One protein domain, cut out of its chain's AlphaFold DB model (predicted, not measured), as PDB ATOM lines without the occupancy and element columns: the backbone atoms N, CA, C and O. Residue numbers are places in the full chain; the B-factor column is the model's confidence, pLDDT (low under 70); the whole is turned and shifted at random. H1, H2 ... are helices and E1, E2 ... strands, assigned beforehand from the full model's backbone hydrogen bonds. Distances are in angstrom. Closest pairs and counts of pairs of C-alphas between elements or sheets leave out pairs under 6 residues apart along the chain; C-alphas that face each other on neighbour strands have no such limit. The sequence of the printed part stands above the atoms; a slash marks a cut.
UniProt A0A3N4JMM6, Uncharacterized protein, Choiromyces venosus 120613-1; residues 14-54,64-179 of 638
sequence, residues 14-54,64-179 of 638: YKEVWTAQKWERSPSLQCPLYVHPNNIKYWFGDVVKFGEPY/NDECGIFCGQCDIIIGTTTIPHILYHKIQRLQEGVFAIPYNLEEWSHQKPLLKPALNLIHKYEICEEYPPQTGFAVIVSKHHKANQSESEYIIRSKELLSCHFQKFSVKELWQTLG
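Overview. This is residues 14 to 54 and 64 to 179 of the 638 residues of an uncharacterized protein of Choiromyces venosus 120613-1 (UniProt A0A3N4JMM6). A small closed barrel of six strands, E3, E4, E5, E6, E9 and E8, makes the core, and two hairpins, E4 with E5 and E9 with E10, extend it at opposite ends. H1, H2 and the small hairpin of E1 and E2 lie toward the E4 and E5 end, while the loop residues 146 to 151 and residues 173 to 179, mostly H5, stick out. The printed part has 157 residues with five named helices and ten named strands in the order H1 H2 E1 E2 E3 E4 E5 E6 H3 E7 E8 E9 E10 H4 H5; the barrel is mixed and the class is mixed, helices and strands. It is compact, with a radius of gyration of the C-alphas of 16.9 A, and only just elongated, spanning 57 by 38 by 32 A.

Arrangement. H1, residues 20 to 25, is not on the barrel. H2, residues 27 to 30, is on it, outside, at a height over the sheet of 8.0 A. E1, residues 33 to 35, and E2, residues 41 to 43, form an antiparallel hairpin, with N 34 and O 42 2.8 A apart. Round the ring, E3, residues 47 to 50, is antiparallel to E4, residues 67 to 78 (N 48 and O 68, 2.8 A). E4, E5, residues 81 to 95, and E6, residues 98 to 101, form a meander, each strand the antiparallel neighbour of the one before (N 74 and O 85, 2.9 A; N 100 and O 92, 2.7 A). E4 bends by 94 degrees at residue 70 and E5 by 66 degrees at residue 92. E6 is parallel to E9, residues 137 to 144 (N 141 and O 99, 2.8 A). E9 is parallel to E8, residues 121 to 128 (N 138 and O 126, 2.8 A), and E8 antiparallel to E3 (N 125 and O 47, 2.8 A). Not in the ring, E7, residues 114 to 117, is antiparallel to E5 (N 86 and O 116, 2.8 A), and E10, residues 153 to 156, forms a hairpin with E9 (N 144 and O 153, 2.8 A). H3, residues 105 to 109, and H4, residues 159 to 165, only just touch, with 3 pairs of C-alphas within 8 A, the closest Ser 109 and His 165 at 6.4 A. H5, residues 170 to 178, is not on the barrel. Every O i to N i+4 pair is within hydrogen-bond range in H1, H3 and H5; H4 has 2 of 3, and H2 is too short for one.

Along the chain. H1 begins at C-alpha 20 (264.120, 326.514, 361.509). E5 is 36.5 A long, E4 24.5 A, E9 22.5 A and E8 20.5 A. H5, 12.5 A, ends at C-alpha 178 (239.223, 316.963, 345.815).

Size, cuts and confidence. The C-alphas farthest apart are those of Gln 21 and Asn 148, 58.7 A. Residues 55 to 63 are not printed, and C-alphas 54 and 64 are 14.4 A apart across the cut. Of the links printed whole, none is long. The mean pLDDT of the printed part is 78.3; 42 residues are under 70, among them residues 14 to 31 and 145 to 152.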
ATOM      1  N   TYR A  14     277.283 315.696 353.479       66.06
ATOM      2  CA  TYR A  14     276.474 315.424 354.666       66.06
ATOM      3  C   TYR A  14     274.997 315.717 354.406       66.06
ATOM      4  O   TYR A  14     274.636 316.453 353.489       66.06
ATOM      5  N   LYS A  15     274.120 315.110 355.211       60.84
ATOM      6  CA  LYS A  15     272.694 315.452 355.208       60.84
ATOM      7  C   LYS A  15     272.532 316.839 355.813       60.84
ATOM      8  O   LYS A  15     273.030 317.073 356.912       60.84
ATOM      9  N   GLU A  16     271.828 317.733 355.129       62.38
ATOM     10  CA  GLU A  16     271.596 319.070 355.662       62.38
ATOM     11  C   GLU A  16     270.792 318.989 356.968       62.38
ATOM     12  O   GLU A  16     269.753 318.321 357.053       62.38
ATOM     13  N   VAL A  17     271.282 319.706 357.977       54.56
ATOM     14  CA  VAL A  17     270.713 319.752 359.322       54.56
ATOM     15  C   VAL A  17     269.314 320.353 359.294       54.56
ATOM     16  O   VAL A  17     269.062 321.371 358.652       54.56
ATOM     17  N   TRP A  18     268.393 319.748 360.039       57.34
ATOM     18  CA  TRP A  18     267.083 320.343 360.263       57.34
ATOM     19  C   TRP A  18     267.208 321.589 361.148       57.34
ATOM     20  O   TRP A  18     267.393 321.507 362.362       57.34
ATOM     21  N   THR A  19     267.104 322.761 360.523       54.16
ATOM     22  CA  THR A  19     267.062 324.074 361.181       54.16
ATOM     23  C   THR A  19     265.722 324.750 360.914       54.16
ATOM     24  O   THR A  19     265.065 324.445 359.920       54.16
ATOM     25  N   ALA A  20     265.318 325.704 361.756       58.00
ATOM     26  CA  ALA A  20     264.120 326.514 361.509       58.00
ATOM     27  C   ALA A  20     264.114 327.160 360.108       58.00
ATOM     28  O   ALA A  20     263.105 327.178 359.412       58.00
ATOM     29  N   GLN A  21     265.281 327.609 359.646       57.72
ATOM     30  CA  GLN A  21     265.441 328.189 358.317       57.72
ATOM     31  C   GLN A  21     265.275 327.153 357.193       57.72
ATOM     32  O   GLN A  21     264.692 327.459 356.157       57.72
ATOM     33  N   LYS A  22     265.730 325.910 357.397       56.25
ATOM     34  CA  LYS A  22     265.442 324.802 356.477       56.25
ATOM     35  C   LYS A  22     263.951 324.458 356.451       56.25
ATOM     36  O   LYS A  22     263.414 324.210 355.377       56.25
ATOM     37  N   TRP A  23     263.271 324.476 357.603       59.28
ATOM     38  CA  TRP A  23     261.814 324.287 357.667       59.28
ATOM     39  C   TRP A  23     261.073 325.311 356.797       59.28
ATOM     40  O   TRP A  23     260.117 324.959 356.110       59.28
ATOM     41  N   GLU A  24     261.534 326.557 356.790       55.50
ATOM     42  CA  GLU A  24     260.959 327.621 355.968       55.50
ATOM     43  C   GLU A  24     261.284 327.464 354.470       55.50
ATOM     44  O   GLU A  24     260.408 327.641 353.624       55.50
ATOM     45  N   ARG A  25     262.528 327.094 354.133       58.53
ATOM     46  CA  ARG A  25     263.030 327.017 352.746       58.53
ATOM     47  C   ARG A  25     262.637 325.746 351.992       58.53
ATOM     48  O   ARG A  25     262.414 325.819 350.786       58.53
ATOM     49  N   SER A  26     262.504 324.614 352.687       52.03
ATOM     50  CA  SER A  26     262.205 323.306 352.084       52.03
ATOM     51  C   SER A  26     260.885 322.698 352.603       52.03
ATOM     52  O   SER A  26     260.901 321.614 353.195       52.03
ATOM     53  N   PRO A  27     259.706 323.326 352.371       53.47
ATOM     54  CA  PRO A  27     258.413 322.763 352.784       53.47
ATOM     55  C   PRO A  27     258.116 321.399 352.151       53.47
ATOM     56  O   PRO A  27     257.362 320.605 352.712       53.47
ATOM     57  N   SER A  28     258.706 321.121 350.981       48.25
ATOM     58  CA  SER A  28     258.592 319.838 350.286       48.25
ATOM     59  C   SER A  28     259.026 318.685 351.179       48.25
ATOM     60  O   SER A  28     258.267 317.733 351.290       48.25
ATOM     61  N   LEU A  29     260.147 318.808 351.906       52.22
ATOM     62  CA  LEU A  29     260.668 317.773 352.812       52.22
ATOM     63  C   LEU A  29     259.746 317.443 353.995       52.22
ATOM     64  O   LEU A  29     259.922 316.408 354.636       52.22
ATOM     65  N   GLN A  30     258.778 318.309 354.302       58.28
ATOM     66  CA  GLN A  30     257.780 318.075 355.349       58.28
ATOM     67  C   GLN A  30     256.549 317.350 354.811       58.28
ATOM     68  O   GLN A  30     255.782 316.783 355.583       58.28
ATOM     69  N   CYS A  31     256.341 317.382 353.496       67.44
ATOM     70  CA  CYS A  31     255.228 316.723 352.844       67.44
ATOM     71  C   CYS A  31     255.622 315.289 352.470       67.44
ATOM     72  O   CYS A  31     256.750 315.068 352.030       67.44
ATOM     73  N   PRO A  32     254.706 314.306 352.526       75.69
ATOM     74  CA  PRO A  32     254.906 313.020 351.854       75.69
ATOM     75  C   PRO A  32     254.819 313.162 350.318       75.69
ATOM     76  O   PRO A  32     254.367 312.249 349.634       75.69
ATOM     77  N   LEU A  33     255.196 314.328 349.781       81.69
ATOM     78  CA  LEU A  33     255.090 314.749 348.395       81.69
ATOM     79  C   LEU A  33     256.385 315.454 347.989       81.69
ATOM     80  O   LEU A  33     256.794 316.441 348.602       81.69
ATOM     81  N   TYR A  34     256.959 314.997 346.887       84.81
ATOM     82  CA  TYR A  34     258.003 315.683 346.151       84.81
ATOM     83  C   TYR A  34     257.435 316.196 344.821       84.81
ATOM     84  O   TYR A  34     256.732 315.472 344.113       84.81
ATOM     85  N   VAL A  35     257.719 317.455 344.482       84.94
ATOM     86  CA  VAL A  35     257.322 318.062 343.203       84.94
ATOM     87  C   VAL A  35     258.572 318.194 342.343       84.94
ATOM     88  O   VAL A  35     259.462 318.978 342.659       84.94
ATOM     89  N   HIS A  36     258.645 317.404 341.277       86.19
ATOM     90  CA  HIS A  36     259.768 317.428 340.346       86.19
ATOM     91  C   HIS A  36     259.712 318.693 339.457       86.19
ATOM     92  O   HIS A  36     258.611 319.186 339.201       86.19
ATOM     93  N   PRO A  37     260.846 319.224 338.947       85.94
ATOM     94  CA  PRO A  37     260.863 320.429 338.099       85.94
ATOM     95  C   PRO A  37     259.961 320.392 336.856       85.94
ATOM     96  O   PRO A  37     259.535 321.433 336.370       85.94
ATOM     97  N   ASN A  38     259.617 319.201 336.362       84.88
ATOM     98  CA  ASN A  38     258.637 319.002 335.283       84.88
ATOM     99  C   ASN A  38     257.168 319.004 335.770       84.88
ATOM    100  O   ASN A  38     256.282 318.554 335.050       84.88
ATOM    101  N   ASN A  39     256.904 319.464 336.997       84.06
ATOM    102  CA  ASN A  39     255.605 319.480 337.677       84.06
ATOM    103  C   ASN A  39     254.975 318.109 337.986       84.06
ATOM    104  O   ASN A  39     253.827 318.053 338.446       84.06
ATOM    105  N   ILE A  40     255.705 316.999 337.825       85.50
ATOM    106  CA  ILE A  40     255.224 315.685 338.266       85.50
ATOM    107  C   ILE A  40     255.318 315.587 339.795       85.50
ATOM    108  O   ILE A  40     256.347 315.866 340.411       85.50
ATOM    109  N   LYS A  41     254.208 315.177 340.412       86.44
ATOM    110  CA  LYS A  41     254.058 314.978 341.860       86.44
ATOM    111  C   LYS A  41     254.320 313.519 342.218       86.44
ATOM    112  O   LYS A  41     253.556 312.657 341.783       86.44
ATOM    113  N   TYR A  42     255.339 313.259 343.024       87.12
ATOM    114  CA  TYR A  42     255.695 311.939 343.540       87.12
ATOM    115  C   TYR A  42     255.328 311.873 345.017       87.12
ATOM    116  O   TYR A  42     255.711 312.755 345.780       87.12
ATOM    117  N   TRP A  43     254.588 310.853 345.425       85.12
ATOM    118  CA  TRP A  43     254.158 310.659 346.804       85.12
ATOM    119  C   TRP A  43     254.909 309.512 347.461       85.12
ATOM    120  O   TRP A  43     255.297 308.553 346.800       85.12
ATOM    121  N   PHE A  44     255.064 309.571 348.778       82.19
ATOM    122  CA  PHE A  44     255.537 308.409 349.523       82.19
ATOM    123  C   PHE A  44     254.559 307.240 349.304       82.19
ATOM    124  O   PHE A  44     253.339 307.424 349.290       82.19
ATOM    125  N   GLY A  45     255.113 306.049 349.103       79.81
ATOM    126  CA  GLY A  45     254.411 304.850 348.660       79.81
ATOM    127  C   GLY A  45     254.302 304.710 347.137       79.81
ATOM    128  O   GLY A  45     253.935 303.632 346.676       79.81
ATOM    129  N   ASP A  46     254.629 305.739 346.342       85.81
ATOM    130  CA  ASP A  46     254.667 305.599 344.882       85.81
ATOM    131  C   ASP A  46     255.773 304.624 344.469       85.81
ATOM    132  O   ASP A  46     256.902 304.678 344.972       85.81
ATOM    133  N   VAL A  47     255.453 303.769 343.498       89.88
ATOM    134  CA  VAL A  47     256.451 302.977 342.785       89.88
ATOM    135  C   VAL A  47     257.121 303.908 341.787       89.88
ATOM    136  O   VAL A  47     256.466 304.447 340.897       89.88
ATOM    137  N   VAL A  48     258.416 304.134 341.951       91.38
ATOM    138  CA  VAL A  48     259.190 305.097 341.175       91.38
ATOM    139  C   VAL A  48     260.276 304.413 340.366       91.38
ATOM    140  O   VAL A  48     260.876 303.424 340.793       91.38
ATOM    141  N   LYS A  49     260.540 304.981 339.193       90.88
ATOM    142  CA  LYS A  49     261.612 304.577 338.291       90.88
ATOM    143  C   LYS A  49     262.651 305.681 338.212       90.88
ATOM    144  O   LYS A  49     262.304 306.853 338.022       90.88
ATOM    145  N   PHE A  50     263.915 305.292 338.323       89.69
ATOM    146  CA  PHE A  50     265.048 306.194 338.206       89.69
ATOM    147  C   PHE A  50     265.769 305.999 336.872       89.69
ATOM    148  O   PHE A  50     266.022 304.864 336.478       89.69
ATOM    149  N   GLY A  51     266.149 307.101 336.227       83.19
ATOM    150  CA  GLY A  51     266.984 307.122 335.024       83.19
ATOM    151  C   GLY A  51     268.272 307.923 335.218       83.19
ATOM    152  O   GLY A  51     268.514 308.496 336.290       83.19
ATOM    153  N   GLU A  52     269.104 307.967 334.177       67.81
ATOM    154  CA  GLU A  52     270.211 308.920 334.104       67.81
ATOM    155  C   GLU A  52     269.682 310.304 333.702       67.81
ATOM    156  O   GLU A  52     268.950 310.423 332.714       67.81
ATOM    157  N   PRO A  53     270.020 311.366 334.452       50.88
ATOM    158  CA  PRO A  53     269.685 312.713 334.038       50.88
ATOM    159  C   PRO A  53     270.503 313.024 332.774       50.88
ATOM    160  O   PRO A  53     271.726 312.929 332.802       50.88
ATOM    161  N   TYR A  54     269.831 313.394 331.678       47.06
ATOM    162  CA  TYR A  54     270.437 313.824 330.402       47.06
ATOM    163  C   TYR A  54     271.025 312.736 329.475       47.06
ATOM    164  O   TYR A  54     271.976 313.011 328.747       47.06
ATOM    165  N   ASN A  64     269.991 299.586 333.144       52.31
ATOM    166  CA  ASN A  64     270.207 300.074 334.523       52.31
ATOM    167  C   ASN A  64     269.012 300.844 335.135       52.31
ATOM    168  O   ASN A  64     269.184 301.669 336.036       52.31
ATOM    169  N   ASP A  65     267.790 300.561 334.675       65.56
ATOM    170  CA  ASP A  65     266.552 301.168 335.187       65.56
ATOM    171  C   ASP A  65     266.223 300.686 336.613       65.56
ATOM    172  O   ASP A  65     265.457 299.745 336.838       65.56
ATOM    173  N   GLU A  66     266.813 301.338 337.607       86.25
ATOM    174  CA  GLU A  66     266.556 301.047 339.012       86.25
ATOM    175  C   GLU A  66     265.155 301.519 339.424       86.25
ATOM    176  O   GLU A  66     264.762 302.655 339.154       86.25
ATOM    177  N   CYS A  67     264.405 300.646 340.098       90.31
ATOM    178  CA  CYS A  67     263.045 300.915 340.559       90.31
ATOM    179  C   CYS A  67     262.951 300.773 342.080       90.31
ATOM    180  O   CYS A  67     263.722 300.042 342.713       90.31
ATOM    181  N   GLY A  68     261.985 301.463 342.677       90.88
ATOM    182  CA  GLY A  68     261.815 301.457 344.120       90.88
ATOM    183  C   GLY A  68     260.470 301.963 344.597       90.88
ATOM    184  O   GLY A  68     259.720 302.558 343.832       90.88
ATOM    185  N   ILE A  69     260.190 301.766 345.879       88.62
ATOM    186  CA  ILE A  69     259.064 302.401 346.566       88.62
ATOM    187  C   ILE A  69     259.592 303.637 347.291       88.62
ATOM    188  O   ILE A  69     260.462 303.525 348.156       88.62
ATOM    189  N   PHE A  70     259.084 304.814 346.935       87.56
ATOM    190  CA  PHE A  70     259.454 306.085 347.558       87.56
ATOM    191  C   PHE A  70     259.029 306.094 349.036       87.56
ATOM    192  O   PHE A  70     257.848 305.972 349.335       87.56
ATOM    193  N   CYS A  71     259.966 306.251 349.973       80.62
ATOM    194  CA  CYS A  71     259.681 306.182 351.413       80.62
ATOM    195  C   CYS A  71     260.178 307.385 352.231       80.62
ATOM    196  O   CYS A  71     259.875 307.485 353.418       80.62
ATOM    197  N   GLY A  72     260.929 308.309 351.633       81.31
ATOM    198  CA  GLY A  72     261.425 309.487 352.341       81.31
ATOM    199  C   GLY A  72     262.199 310.429 351.437       81.31
ATOM    200  O   GLY A  72     262.556 310.072 350.325       81.31
ATOM    201  N   GLN A  73     262.515 311.627 351.906       83.62
ATOM    202  CA  GLN A  73     263.348 312.579 351.168       83.62
ATOM    203  C   GLN A  73     264.289 313.309 352.119       83.62
ATOM    204  O   GLN A  73     263.987 313.474 353.302       83.62
ATOM    205  N   CYS A  74     265.447 313.726 351.621       81.00
ATOM    206  CA  CYS A  74     266.363 314.575 352.368       81.00
ATOM    207  C   CYS A  74     267.244 315.400 351.437       81.00
ATOM    208  O   CYS A  74     267.614 314.950 350.358       81.00
ATOM    209  N   ASP A  75     267.665 316.560 351.919       80.62
ATOM    210  CA  ASP A  75     268.676 317.370 351.250       80.62
ATOM    211  C   ASP A  75     270.087 316.903 351.638       80.62
ATOM    212  O   ASP A  75     270.381 316.675 352.820       80.62
ATOM    213  N   ILE A  76     270.956 316.749 350.636       80.75
ATOM    214  CA  ILE A  76     272.385 316.468 350.809       80.75
ATOM    215  C   ILE A  76     273.188 317.675 350.357       80.75
ATOM    216  O   ILE A  76     273.006 318.164 349.243       80.75
ATOM    217  N   ILE A  77     274.107 318.114 351.211       76.75
ATOM    218  CA  ILE A  77     275.066 319.166 350.893       76.75
ATOM    219  C   ILE A  77     276.318 318.519 350.313       76.75
ATOM    220  O   ILE A  77     276.881 317.609 350.919       76.75
ATOM    221  N   ILE A  78     276.739 319.007 349.149       77.56
ATOM    222  CA  ILE A  78     277.986 318.658 348.470       77.56
ATOM    223  C   ILE A  78     278.738 319.972 348.232       77.56
ATOM    224  O   ILE A  78     278.395 320.744 347.336       77.56
ATOM    225  N   GLY A  79     279.733 320.265 349.075       78.19
ATOM    226  CA  GLY A  79     280.411 321.566 349.056       78.19
ATOM    227  C   GLY A  79     279.462 322.702 349.459       78.19
ATOM    228  O   GLY A  79     279.020 322.751 350.604       78.19
ATOM    229  N   THR A  80     279.153 323.608 348.530       74.25
ATOM    230  CA  THR A  80     278.185 324.711 348.710       74.25
ATOM    231  C   THR A  80     276.808 324.414 348.111       74.25
ATOM    232  O   THR A  80     275.871 325.189 348.307       74.25
ATOM    233  N   THR A  81     276.662 323.297 347.398       76.56
ATOM    234  CA  THR A  81     275.435 322.949 346.677       76.56
ATOM    235  C   THR A  81     274.565 322.034 347.526       76.56
ATOM    236  O   THR A  81     275.043 321.042 348.073       76.56
ATOM    237  N   THR A  82     273.270 322.341 347.602       81.50
ATOM    238  CA  THR A  82     272.270 321.486 348.253       81.50
ATOM    239  C   THR A  82     271.463 320.758 347.187       81.50
ATOM    240  O   THR A  82     270.878 321.396 346.314       81.50
ATOM    241  N   ILE A  83     271.454 319.425 347.236       84.50
ATOM    242  CA  ILE A  83     270.789 318.573 346.248       84.50
ATOM    243  C   ILE A  83     269.692 317.753 346.940       84.50
ATOM    244  O   ILE A  83     270.011 316.958 347.839       84.50
ATOM    245  N   PRO A  84     268.422 317.868 346.511       86.50
ATOM    246  CA  PRO A  84     267.344 317.051 347.045       86.50
ATOM    247  C   PRO A  84     267.524 315.599 346.613       86.50
ATOM    248  O   PRO A  84     267.793 315.296 345.448       86.50
ATOM    249  N   HIS A  85     267.362 314.687 347.560       89.44
ATOM    250  CA  HIS A  85     267.450 313.254 347.341       89.44
ATOM    251  C   HIS A  85     266.196 312.543 347.831       89.44
ATOM    252  O   HIS A  85     265.576 312.928 348.823       89.44
ATOM    253  N   ILE A  86     265.875 311.448 347.152       88.69
ATOM    254  CA  ILE A  86     264.786 310.545 347.490       88.69
ATOM    255  C   ILE A  86     265.362 309.305 348.161       88.69
ATOM    256  O   ILE A  86     266.319 308.701 347.673       88.69
ATOM    257  N   LEU A  87     264.760 308.937 349.286       88.56
ATOM    258  CA  LEU A  87     264.909 307.658 349.951       88.56
ATOM    259  C   LEU A  87     263.868 306.686 349.401       88.56
ATOM    260  O   LEU A  87     262.682 307.018 349.308       88.56
ATOM    261  N   TYR A  88     264.310 305.481 349.061       89.75
ATOM    262  CA  TYR A  88     263.431 304.447 348.536       89.75
ATOM    263  C   TYR A  88     263.875 303.046 348.957       89.75
ATOM    264  O   TYR A  88     265.063 302.782 349.173       89.75
ATOM    265  N   HIS A  89     262.915 302.127 349.038       88.88
ATOM    266  CA  HIS A  89     263.181 300.694 349.155       88.88
ATOM    267  C   HIS A  89     263.285 300.097 347.757       88.88
ATOM    268  O   HIS A  89     262.361 300.226 346.954       88.88
ATOM    269  N   LYS A  90     264.427 299.485 347.439       90.00
ATOM    270  CA  LYS A  90     264.675 298.903 346.117       90.00
ATOM    271  C   LYS A  90     263.746 297.719 345.866       90.00
ATOM    272  O   LYS A  90     263.594 296.868 346.739       90.00
ATOM    273  N   ILE A  91     263.185 297.659 344.663       89.81
ATOM    274  CA  ILE A  91     262.367 296.538 344.184       89.81
ATOM    275  C   ILE A  91     262.945 295.997 342.878       89.81
ATOM    276  O   ILE A  91     263.595 296.727 342.124       89.81
ATOM    277  N   GLN A  92     262.726 294.713 342.605       89.12
ATOM    278  CA  GLN A  92     263.198 294.088 341.374       89.12
ATOM    279  C   GLN A  92     262.149 294.264 340.275       89.12
ATOM    280  O   GLN A  92     261.011 293.839 340.434       89.12
ATOM    281  N   ARG A  93     262.518 294.846 339.134       90.06
ATOM    282  CA  ARG A  93     261.647 294.862 337.952       90.06
ATOM    283  C   ARG A  93     261.713 293.497 337.266       90.06
ATOM    284  O   ARG A  93     262.806 293.050 336.928       90.06
ATOM    285  N   LEU A  94     260.566 292.843 337.081       88.25
ATOM    286  CA  LEU A  94     260.469 291.593 336.315       88.25
ATOM    287  C   LEU A  94     260.167 291.893 334.843       88.25
ATOM    288  O   LEU A  94     260.843 291.400 333.950       88.25
ATOM    289  N   GLN A  95     259.184 292.762 334.613       87.69
ATOM    290  CA  GLN A  95     258.798 293.299 333.309       87.69
ATOM    291  C   GLN A  95     258.211 294.705 333.505       87.69
ATOM    292  O   GLN A  95     258.101 295.184 334.636       87.69
ATOM    293  N   GLU A  96     257.879 295.404 332.421       85.94
ATOM    294  CA  GLU A  96     257.272 296.736 332.526       85.94
ATOM    295  C   GLU A  96     255.940 296.652 333.294       85.94
ATOM    296  O   GLU A  96     255.098 295.804 333.002       85.94
ATOM    297  N   GLY A  97     255.783 297.481 334.329       88.00
ATOM    298  CA  GLY A  97     254.610 297.459 335.208       88.00
ATOM    299  C   GLY A  97     254.543 296.290 336.203       88.00
ATOM    300  O   GLY A  97     253.587 296.226 336.966       88.00
ATOM    301  N   VAL A  98     255.518 295.372 336.267       91.75
ATOM    302  CA  VAL A  98     255.488 294.255 337.235       91.75
ATOM    303  C   VAL A  98     256.777 294.186 338.039       91.75
ATOM    304  O   VAL A  98     257.874 294.013 337.495       91.75
ATOM    305  N   PHE A  99     256.632 294.281 339.360       91.94
ATOM    306  CA  PHE A  99     257.757 294.405 340.280       91.94
ATOM    307  C   PHE A  99     257.689 293.369 341.398       91.94
ATOM    308  O   PHE A  99     256.642 293.158 342.004       91.94
ATOM    309  N   ALA A 100     258.828 292.752 341.693       89.69
ATOM    310  CA  ALA A 100     258.989 291.772 342.748       89.69
ATOM    311  C   ALA A 100     259.572 292.383 344.027       89.69
ATOM    312  O   ALA A 100     260.531 293.164 343.997       89.69
ATOM    313  N   ILE A 101     259.007 291.954 345.152       88.50
ATOM    314  CA  ILE A 101     259.446 292.261 346.515       88.50
ATOM    315  C   ILE A 101     259.686 290.959 347.304       88.50
ATOM    316  O   ILE A 101     259.194 289.896 346.900       88.50
ATOM    317  N   PRO A 102     260.430 290.987 348.425       85.94
ATOM    318  CA  PRO A 102     260.589 289.816 349.287       85.94
ATOM    319  C   PRO A 102     259.248 289.266 349.794       85.94
ATOM    320  O   PRO A 102     258.252 289.988 349.876       85.94
ATOM    321  N   TYR A 103     259.203 287.974 350.132       83.19
ATOM    322  CA  TYR A 103     258.001 287.365 350.714       83.19
ATOM    323  C   TYR A 103     257.757 287.827 352.156       83.19
ATOM    324  O   TYR A 103     256.620 288.151 352.496       83.19
ATOM    325  N   ASN A 104     258.817 287.895 352.973       82.94
ATOM    326  CA  ASN A 104     258.767 288.432 354.331       82.94
ATOM    327  C   ASN A 104     258.855 289.968 354.293       82.94
ATOM    328  O   ASN A 104     259.923 290.542 354.070       82.94
ATOM    329  N   LEU A 105     257.712 290.629 354.477       75.50
ATOM    330  CA  LEU A 105     257.601 292.086 354.395       75.50
ATOM    331  C   LEU A 105     258.058 292.801 355.671       75.50
ATOM    332  O   LEU A 105     258.489 293.950 355.586       75.50
ATOM    333  N   GLU A 106     258.006 292.146 356.834       71.06
ATOM    334  CA  GLU A 106     258.464 292.737 358.098       71.06
ATOM    335  C   GLU A 106     259.973 292.978 358.055       71.06
ATOM    336  O   GLU A 106     260.425 294.118 358.171       71.06
ATOM    337  N   GLU A 107     260.753 291.940 357.751       72.12
ATOM    338  CA  GLU A 107     262.205 292.056 357.567       72.12
ATOM    339  C   GLU A 107     262.571 293.056 356.466       72.12
ATOM    340  O   GLU A 107     263.533 293.819 356.599       72.12
ATOM    341  N   TRP A 108     261.790 293.087 355.382       74.75
ATOM    342  CA  TRP A 108     262.038 294.007 354.281       74.75
ATOM    343  C   TRP A 108     261.804 295.469 354.675       74.75
ATOM    344  O   TRP A 108     262.625 296.329 354.351       74.75
ATOM    345  N   SER A 109     260.744 295.755 355.431       65.06
ATOM    346  CA  SER A 109     260.446 297.105 355.924       65.06
ATOM    347  C   SER A 109     261.549 297.660 356.838       65.06
ATOM    348  O   SER A 109     261.803 298.867 356.845       65.06
ATOM    349  N   HIS A 110     262.275 296.779 357.536       68.00
ATOM    350  CA  HIS A 110     263.424 297.125 358.374       68.00
ATOM    351  C   HIS A 110     264.729 297.344 357.597       68.00
ATOM    352  O   HIS A 110     265.707 297.837 358.171       68.00
ATOM    353  N   GLN A 111     264.777 297.024 356.301       74.94
ATOM    354  CA  GLN A 111     265.959 297.304 355.495       74.94
ATOM    355  C   GLN A 111     266.200 298.808 355.380       74.94
ATOM    356  O   GLN A 111     265.287 299.621 355.213       74.94
ATOM    357  N   LYS A 112     267.480 299.183 355.433       80.69
ATOM    358  CA  LYS A 112     267.890 300.577 355.300       80.69
ATOM    359  C   LYS A 112     267.571 301.071 353.881       80.69
ATOM    360  O   LYS A 112     268.110 300.503 352.930       80.69
ATOM    361  N   PRO A 113     266.778 302.144 353.724       86.38
ATOM    362  CA  PRO A 113     266.452 302.672 352.408       86.38
ATOM    363  C   PRO A 113     267.700 303.178 351.678       86.38
ATOM    364  O   PRO A 113     268.654 303.680 352.291       86.38
ATOM    365  N   LEU A 114     267.676 303.045 350.355       89.88
ATOM    366  CA  LEU A 114     268.677 303.600 349.453       89.88
ATOM    367  C   LEU A 114     268.355 305.057 349.152       89.88
ATOM    368  O   LEU A 114     267.260 305.533 349.434       89.88
ATOM    369  N   LEU A 115     269.328 305.767 348.595       89.75
ATOM    370  CA  LEU A 115     269.233 307.192 348.341       89.75
ATOM    371  C   LEU A 115     269.682 307.513 346.913       89.75
ATOM    372  O   LEU A 115     270.720 307.017 346.479       89.75
ATOM    373  N   LYS A 116     268.922 308.356 346.205       89.19
ATOM    374  CA  LYS A 116     269.238 308.807 344.840       89.19
ATOM    375  C   LYS A 116     268.828 310.271 344.633       89.19
ATOM    376  O   LYS A 116     267.871 310.701 345.284       89.19
ATOM    377  N   PRO A 117     269.525 311.055 343.787       90.00
ATOM    378  CA  PRO A 117     269.127 312.433 343.519       90.00
ATOM    379  C   PRO A 117     267.696 312.489 342.987       90.00
ATOM    380  O   PRO A 117     267.296 311.670 342.160       90.00
ATOM    381  N   ALA A 118     266.914 313.455 343.458       89.00
ATOM    382  CA  ALA A 118     265.499 313.539 343.120       89.00
ATOM    383  C   ALA A 118     265.255 313.879 341.638       89.00
ATOM    384  O   ALA A 118     264.204 313.544 341.101       89.00
ATOM    385  N   LEU A 119     266.241 314.484 340.965       88.50
ATOM    386  CA  LEU A 119     266.231 314.746 339.519       88.50
ATOM    387  C   LEU A 119     266.341 313.478 338.659       88.50
ATOM    388  O   LEU A 119     266.056 313.520 337.469       88.50
ATOM    389  N   ASN A 120     266.741 312.346 339.242       89.56
ATOM    390  CA  ASN A 120     266.797 311.075 338.524       89.56
ATOM    391  C   ASN A 120     265.414 310.419 338.396       89.56
ATOM    392  O   ASN A 120     265.314 309.360 337.783       89.56
ATOM    393  N   LEU A 121     264.360 310.980 338.996       89.62
ATOM    394  CA  LEU A 121     263.002 310.461 338.862       89.62
ATOM    395  C   LEU A 121     262.487 310.684 337.437       89.62
ATOM    396  O   LEU A 121     262.272 311.818 337.020       89.62
ATOM    397  N   ILE A 122     262.233 309.592 336.712       88.94
ATOM    398  CA  ILE A 122     261.747 309.653 335.323       88.94
ATOM    399  C   ILE A 122     260.294 309.205 335.181       88.94
ATOM    400  O   ILE A 122     259.590 309.663 334.285       88.94
ATOM    401  N   HIS A 123     259.817 308.326 336.067       87.69
ATOM    402  CA  HIS A 123     258.459 307.791 335.989       87.69
ATOM    403  C   HIS A 123     257.938 307.358 337.361       87.69
ATOM    404  O   HIS A 123     258.719 307.084 338.276       87.69
ATOM    405  N   LYS A 124     256.612 307.293 337.494       90.25
ATOM    406  CA  LYS A 124     255.924 306.700 338.642       90.25
ATOM    407  C   LYS A 124     254.786 305.815 338.155       90.25
ATOM    408  O   LYS A 124     254.156 306.150 337.157       90.25
ATOM    409  N   TYR A 125     254.498 304.760 338.900       88.75
ATOM    410  CA  TYR A 125     253.391 303.856 338.628       88.75
ATOM    411  C   TYR A 125     252.370 303.908 339.760       88.75
ATOM    412  O   TYR A 125     252.725 304.040 340.938       88.75
ATOM    413  N   GLU A 126     251.097 303.775 339.407       84.88
ATOM    414  CA  GLU A 126     250.024 303.563 340.369       84.88
ATOM    415  C   GLU A 126     249.827 302.068 340.620       84.88
ATOM    416  O   GLU A 126     249.717 301.281 339.688       84.88
ATOM    417  N   ILE A 127     249.797 301.645 341.882       86.38
ATOM    418  CA  ILE A 127     249.666 300.220 342.200       86.38
ATOM    419  C   ILE A 127     248.286 299.713 341.735       86.38
ATOM    420  O   ILE A 127     247.274 300.380 341.972       86.38
ATOM    421  N   CYS A 128     248.227 298.532 341.117       87.00
ATOM    422  CA  CYS A 128     247.016 297.782 340.774       87.00
ATOM    423  C   CYS A 128     247.166 296.294 341.141       87.00
ATOM    424  O   CYS A 128     248.267 295.809 341.390       87.00
ATOM    425  N   GLU A 129     246.040 295.585 341.199       91.00
ATOM    426  CA  GLU A 129     245.996 294.133 341.455       91.00
ATOM    427  C   GLU A 129     245.630 293.337 340.196       91.00
ATOM    428  O   GLU A 129     245.703 292.113 340.182       91.00
ATOM    429  N   GLU A 130     245.253 294.039 339.129       90.56
ATOM    430  CA  GLU A 130     244.873 293.452 337.852       90.56
ATOM    431  C   GLU A 130     246.121 293.140 337.023       90.56
ATOM    432  O   GLU A 130     246.959 294.016 336.788       90.56
ATOM    433  N   TYR A 131     246.236 291.884 336.588       88.50
ATOM    434  CA  TYR A 131     247.305 291.412 335.719       88.50
ATOM    435  C   TYR A 131     246.732 290.976 334.362       88.50
ATOM    436  O   TYR A 131     245.794 290.176 334.344       88.50
ATOM    437  N   PRO A 132     247.322 291.408 333.232       88.75
ATOM    438  CA  PRO A 132     248.479 292.300 333.114       88.75
ATOM    439  C   PRO A 132     248.145 293.770 333.457       88.75
ATOM    440  O   PRO A 132     247.022 294.210 333.220       88.75
ATOM    441  N   PRO A 133     249.106 294.551 333.989       91.06
ATOM    442  CA  PRO A 133     248.880 295.958 334.312       91.06
ATOM    443  C   PRO A 133     248.651 296.808 333.057       91.06
ATOM    444  O   PRO A 133     249.344 296.658 332.049       91.06
ATOM    445  N   GLN A 134     247.737 297.774 333.157       90.62
ATOM    446  CA  GLN A 134     247.595 298.846 332.167       90.62
ATOM    447  C   GLN A 134     248.802 299.803 332.210       90.62
ATOM    448  O   GLN A 134     249.509 299.903 333.214       90.62
ATOM    449  N   THR A 135     249.035 300.555 331.131       87.31
ATOM    450  CA  THR A 135     250.126 301.542 331.072       87.31
ATOM    451  C   THR A 135     250.015 302.567 332.205       87.31
ATOM    452  O   THR A 135     248.965 303.167 332.411       87.31
ATOM    453  N   GLY A 136     251.114 302.782 332.936       84.88
ATOM    454  CA  GLY A 136     251.153 303.666 334.108       84.88
ATOM    455  C   GLY A 136     250.746 302.995 335.424       84.88
ATOM    456  O   GLY A 136     250.866 303.622 336.478       84.88
ATOM    457  N   PHE A 137     250.334 301.724 335.393       88.75
ATOM    458  CA  PHE A 137     250.044 300.934 336.585       88.75
ATOM    459  C   PHE A 137     251.143 299.913 336.896       88.75
ATOM    460  O   PHE A 137     251.921 299.518 336.026       88.75
ATOM    461  N   ALA A 138     251.221 299.512 338.165       89.81
ATOM    462  CA  ALA A 138     252.176 298.541 338.673       89.81
ATOM    463  C   ALA A 138     251.494 297.421 339.461       89.81
ATOM    464  O   ALA A 138     250.855 297.684 340.478       89.81
ATOM    465  N   VAL A 139     251.727 296.171 339.065       92.25
ATOM    466  CA  VAL A 139     251.444 294.992 339.887       92.25
ATOM    467  C   VAL A 139     252.678 294.672 340.724       92.25
ATOM    468  O   VAL A 139     253.784 294.518 340.199       92.25
ATOM    469  N   ILE A 140     252.487 294.554 342.037       91.00
ATOM    470  CA  ILE A 140     253.540 294.134 342.964       91.00
ATOM    471  C   ILE A 140     253.340 292.664 343.313       91.00
ATOM    472  O   ILE A 140     252.261 292.261 343.746       91.00
ATOM    473  N   VAL A 141     254.391 291.866 343.162       91.88
ATOM    474  CA  VAL A 141     254.386 290.434 343.467       91.88
ATOM    475  C   VAL A 141     255.433 290.097 344.522       91.88
ATOM    476  O   VAL A 141     256.499 290.704 344.560       91.88
ATOM    477  N   SER A 142     255.181 289.096 345.364       89.31
ATOM    478  CA  SER A 142     256.244 288.490 346.172       89.31
ATOM    479  C   SER A 142     256.703 287.179 345.574       89.31
ATOM    480  O   SER A 142     255.882 286.345 345.197       89.31
ATOM    481  N   LYS A 143     258.020 286.982 345.563       82.00
ATOM    482  CA  LYS A 143     258.637 285.716 345.168       82.00
ATOM    483  C   LYS A 143     258.528 284.705 346.308       82.00
ATOM    484  O   LYS A 143     259.096 284.933 347.373       82.00
ATOM    485  N   HIS A 144     257.827 283.602 346.086       74.94
ATOM    486  CA  HIS A 144     257.711 282.494 347.028       74.94
ATOM    487  C   HIS A 144     258.521 281.293 346.519       74.94
ATOM    488  O   HIS A 144     258.330 280.823 345.397       74.94
ATOM    489  N   HIS A 145     259.451 280.799 347.338       66.50
ATOM    490  CA  HIS A 145     260.228 279.599 347.033       66.50
ATOM    491  C   HIS A 145     259.547 278.384 347.668       66.50
ATOM    492  O   HIS A 145     259.607 278.205 348.882       66.50
ATOM    493  N   LYS A 146     258.903 277.536 346.857       61.50
ATOM    494  CA  LYS A 146     258.448 276.214 347.307       61.50
ATOM    495  C   LYS A 146     259.662 275.290 347.419       61.50
ATOM    496  O   LYS A 146     260.393 275.107 346.448       61.50
ATOM    497  N   ALA A 147     259.876 274.701 348.595       51.72
ATOM    498  CA  ALA A 147     260.823 273.601 348.736       51.72
ATOM    499  C   ALA A 147     260.371 272.466 347.796       51.72
ATOM    500  O   ALA A 147     259.238 272.007 347.915       51.72
ATOM    501  N   ASN A 148     261.238 272.057 346.862       56.47
ATOM    502  CA  ASN A 148     261.057 270.974 345.873       56.47
ATOM    503  C   ASN A 148     260.504 271.330 344.472       56.47
ATOM    504  O   ASN A 148     260.161 270.412 343.731       56.47
ATOM    505  N   GLN A 149     260.467 272.600 344.046       56.00
ATOM    506  CA  GLN A 149     260.193 272.957 342.638       56.00
ATOM    507  C   GLN A 149     261.255 273.913 342.073       56.00
ATOM    508  O   GLN A 149     261.740 274.800 342.772       56.00
ATOM    509  N   SER A 150     261.630 273.718 340.805       55.84
ATOM    510  CA  SER A 150     262.606 274.545 340.074       55.84
ATOM    511  C   SER A 150     262.044 275.905 339.638       55.84
ATOM    512  O   SER A 150     262.816 276.835 339.401       55.84
ATOM    513  N   GLU A 151     260.720 276.055 339.568       58.78
ATOM    514  CA  GLU A 151     260.055 277.305 339.194       58.78
ATOM    515  C   GLU A 151     259.691 278.151 340.422       58.78
ATOM    516  O   GLU A 151     259.182 277.661 341.429       58.78
ATOM    517  N   SER A 152     259.983 279.453 340.346       67.69
ATOM    518  CA  SER A 152     259.620 280.415 341.391       67.69
ATOM    519  C   SER A 152     258.176 280.872 341.200       67.69
ATOM    520  O   SER A 152     257.842 281.412 340.149       67.69
ATOM    521  N   GLU A 153     257.341 280.715 342.224       82.25
ATOM    522  CA  GLU A 153     255.955 281.186 342.209       82.25
ATOM    523  C   GLU A 153     255.896 282.657 342.641       82.25
ATOM    524  O   GLU A 153     256.550 283.065 343.608       82.25
ATOM    525  N   TYR A 154     255.112 283.464 341.928       87.44
ATOM    526  CA  TYR A 154     254.896 284.872 342.247       87.44
ATOM    527  C   TYR A 154     253.450 285.094 342.670       87.44
ATOM    528  O   TYR A 154     252.523 284.745 341.946       87.44
ATOM    529  N   ILE A 155     253.264 285.702 343.840       89.25
ATOM    530  CA  ILE A 155     251.939 285.988 344.401       89.25
ATOM    531  C   ILE A 155     251.701 287.493 344.322       89.25
ATOM    532  O   ILE A 155     252.482 288.260 344.890       89.25
ATOM    533  N   ILE A 156     250.625 287.909 343.645       90.50
ATOM    534  CA  ILE A 156     250.180 289.309 343.608       90.50
ATOM    535  C   ILE A 156     249.862 289.762 345.033       90.50
ATOM    536  O   ILE A 156     249.154 289.084 345.777       90.50
ATOM    537  N   ARG A 157     250.421 290.902 345.436       88.31
ATOM    538  CA  ARG A 157     250.161 291.504 346.742       88.31
ATOM    539  C   ARG A 157     249.069 292.548 346.617       88.31
ATOM    540  O   ARG A 157     249.160 293.431 345.767       88.31
ATOM    541  N   SER A 158     248.074 292.459 347.496       84.94
ATOM    542  CA  SER A 158     247.000 293.442 347.528       84.94
ATOM    543  C   SER A 158     247.505 294.813 347.970       84.94
ATOM    544  O   SER A 158     248.507 294.942 348.691       84.94
ATOM    545  N   LYS A 159     246.780 295.854 347.565       78.44
ATOM    546  CA  LYS A 159     247.015 297.230 348.005       78.44
ATOM    547  C   LYS A 159     246.924 297.339 349.521       78.44
ATOM    548  O   LYS A 159     247.709 298.077 350.116       78.44
ATOM    549  N   GLU A 160     246.007 296.604 350.148       76.31
ATOM    550  CA  GLU A 160     245.835 296.581 351.601       76.31
ATOM    551  C   GLU A 160     247.090 296.040 352.288       76.31
ATOM    552  O   GLU A 160     247.620 296.704 353.179       76.31
ATOM    553  N   LEU A 161     247.624 294.898 351.843       79.94
ATOM    554  CA  LEU A 161     248.829 294.317 352.437       79.94
ATOM    555  C   LEU A 161     250.022 295.270 352.310       79.94
ATOM    556  O   LEU A 161     250.731 295.521 353.284       79.94
ATOM    557  N   LEU A 162     250.227 295.846 351.122       76.69
ATOM    558  CA  LEU A 162     251.306 296.808 350.893       76.69
ATOM    559  C   LEU A 162     251.140 298.050 351.770       76.69
ATOM    560  O   LEU A 162     252.131 298.549 352.291       76.69
ATOM    561  N   SER A 163     249.908 298.514 351.990       69.38
ATOM    562  CA  SER A 163     249.625 299.678 352.836       69.38
ATOM    563  C   SER A 163     249.930 299.473 354.325       69.38
ATOM    564  O   SER A 163     250.159 300.453 355.038       69.38
ATOM    565  N   CYS A 164     249.964 298.222 354.794       68.19
ATOM    566  CA  CYS A 164     250.369 297.884 356.160       68.19
ATOM    567  C   CYS A 164     251.884 298.015 356.368       68.19
ATOM    568  O   CYS A 164     252.322 298.352 357.466       68.19
ATOM    569  N   HIS A 165     252.683 297.778 355.323       68.88
ATOM    570  CA  HIS A 165     254.149 297.823 355.388       68.88
ATOM    571  C   HIS A 165     254.742 299.125 354.833       68.88
ATOM    572  O   HIS A 165     255.797 299.573 355.279       68.88
ATOM    573  N   PHE A 166     254.053 299.760 353.887       66.06
ATOM    574  CA  PHE A 166     254.412 301.039 353.288       66.06
ATOM    575  C   PHE A 166     253.325 302.051 353.607       66.06
ATOM    576  O   PHE A 166     252.161 301.866 353.264       66.06
ATOM    577  N   GLN A 167     253.709 303.134 354.279       58.03
ATOM    578  CA  GLN A 167     252.767 304.098 354.831       58.03
ATOM    579  C   GLN A 167     251.839 304.666 353.742       58.03
ATOM    580  O   GLN A 167     252.263 305.430 352.874       58.03
ATOM    581  N   LYS A 168     250.548 304.315 353.797       58.97
ATOM    582  CA  LYS A 168     249.515 304.922 352.950       58.97
ATOM    583  C   LYS A 168     249.145 306.286 353.513       58.97
ATOM    584  O   LYS A 168     248.570 306.411 354.595       58.97
ATOM    585  N   PHE A 169     249.461 307.334 352.768       67.25
ATOM    586  CA  PHE A 169     249.158 308.694 353.190       67.25
ATOM    587  C   PHE A 169     247.722 309.043 352.807       67.25
ATOM    588  O   PHE A 169     247.447 309.421 351.674       67.25
ATOM    589  N   SER A 170     246.803 308.962 353.769       69.69
ATOM    590  CA  SER A 170     245.390 309.376 353.621       69.69
ATOM    591  C   SER A 170     245.202 310.799 353.056       69.69
ATOM    592  O   SER A 170     244.174 311.112 352.454       69.69
ATOM    593  N   VAL A 171     246.216 311.662 353.181       76.25
ATOM    594  CA  VAL A 171     246.267 312.970 352.514       76.25
ATOM    595  C   VAL A 171     246.311 312.870 350.980       76.25
ATOM    596  O   VAL A 171     245.675 313.687 350.317       76.25
ATOM    597  N   LYS A 172     246.989 311.866 350.408       77.81
ATOM    598  CA  LYS A 172     247.071 311.632 348.956       77.81
ATOM    599  C   LYS A 172     245.699 311.283 348.378       77.81
ATOM    600  O   LYS A 172     245.304 311.868 347.376       77.81
ATOM    601  N   GLU A 173     244.960 310.393 349.037       76.62
ATOM    602  CA  GLU A 173     243.619 309.969 348.603       76.62
ATOM    603  C   GLU A 173     242.634 311.142 348.576       76.62
ATOM    604  O   GLU A 173     241.921 311.358 347.594       76.62
ATOM    605  N   LEU A 174     242.622 311.954 349.640       76.44
ATOM    606  CA  LEU A 174     241.773 313.144 349.690       76.44
ATOM    607  C   LEU A 174     242.188 314.171 348.636       76.44
ATOM    608  O   LEU A 174     241.330 314.800 348.025       76.44
ATOM    609  N   TRP A 175     243.491 314.333 348.407       80.56
ATOM    610  CA  TRP A 175     244.007 315.222 347.375       80.56
ATOM    611  C   TRP A 175     243.588 314.781 345.965       80.56
ATOM    612  O   TRP A 175     243.176 315.619 345.164       80.56
ATOM    613  N   GLN A 176     243.617 313.475 345.678       78.56
ATOM    614  CA  GLN A 176     243.093 312.914 344.429       78.56
ATOM    615  C   GLN A 176     241.578 313.150 344.305       78.56
ATOM    616  O   GLN A 176     241.118 313.585 343.254       78.56
ATOM    617  N   THR A 177     240.824 312.962 345.394       78.94
ATOM    618  CA  THR A 177     239.357 313.120 345.423       78.94
ATOM    619  C   THR A 177     238.907 314.575 345.238       78.94
ATOM    620  O   THR A 177     237.976 314.848 344.487       78.94
ATOM    621  N   LEU A 178     239.558 315.533 345.907       73.75
ATOM    622  CA  LEU A 178     239.223 316.963 345.815       73.75
ATOM    623  C   LEU A 178     239.745 317.621 344.525       73.75
ATOM    624  O   LEU A 178     239.421 318.777 344.238       73.75
ATOM    625  N   GLY A 179     240.570 316.914 343.755       68.25
ATOM    626  CA  GLY A 179     241.211 317.417 342.550       68.25
ATOM    627  C   GLY A 179     242.542 318.119 342.828       68.25
ATOM    628  O   GLY A 179     242.721 318.842 343.815       68.25
TER     629      GLY A 179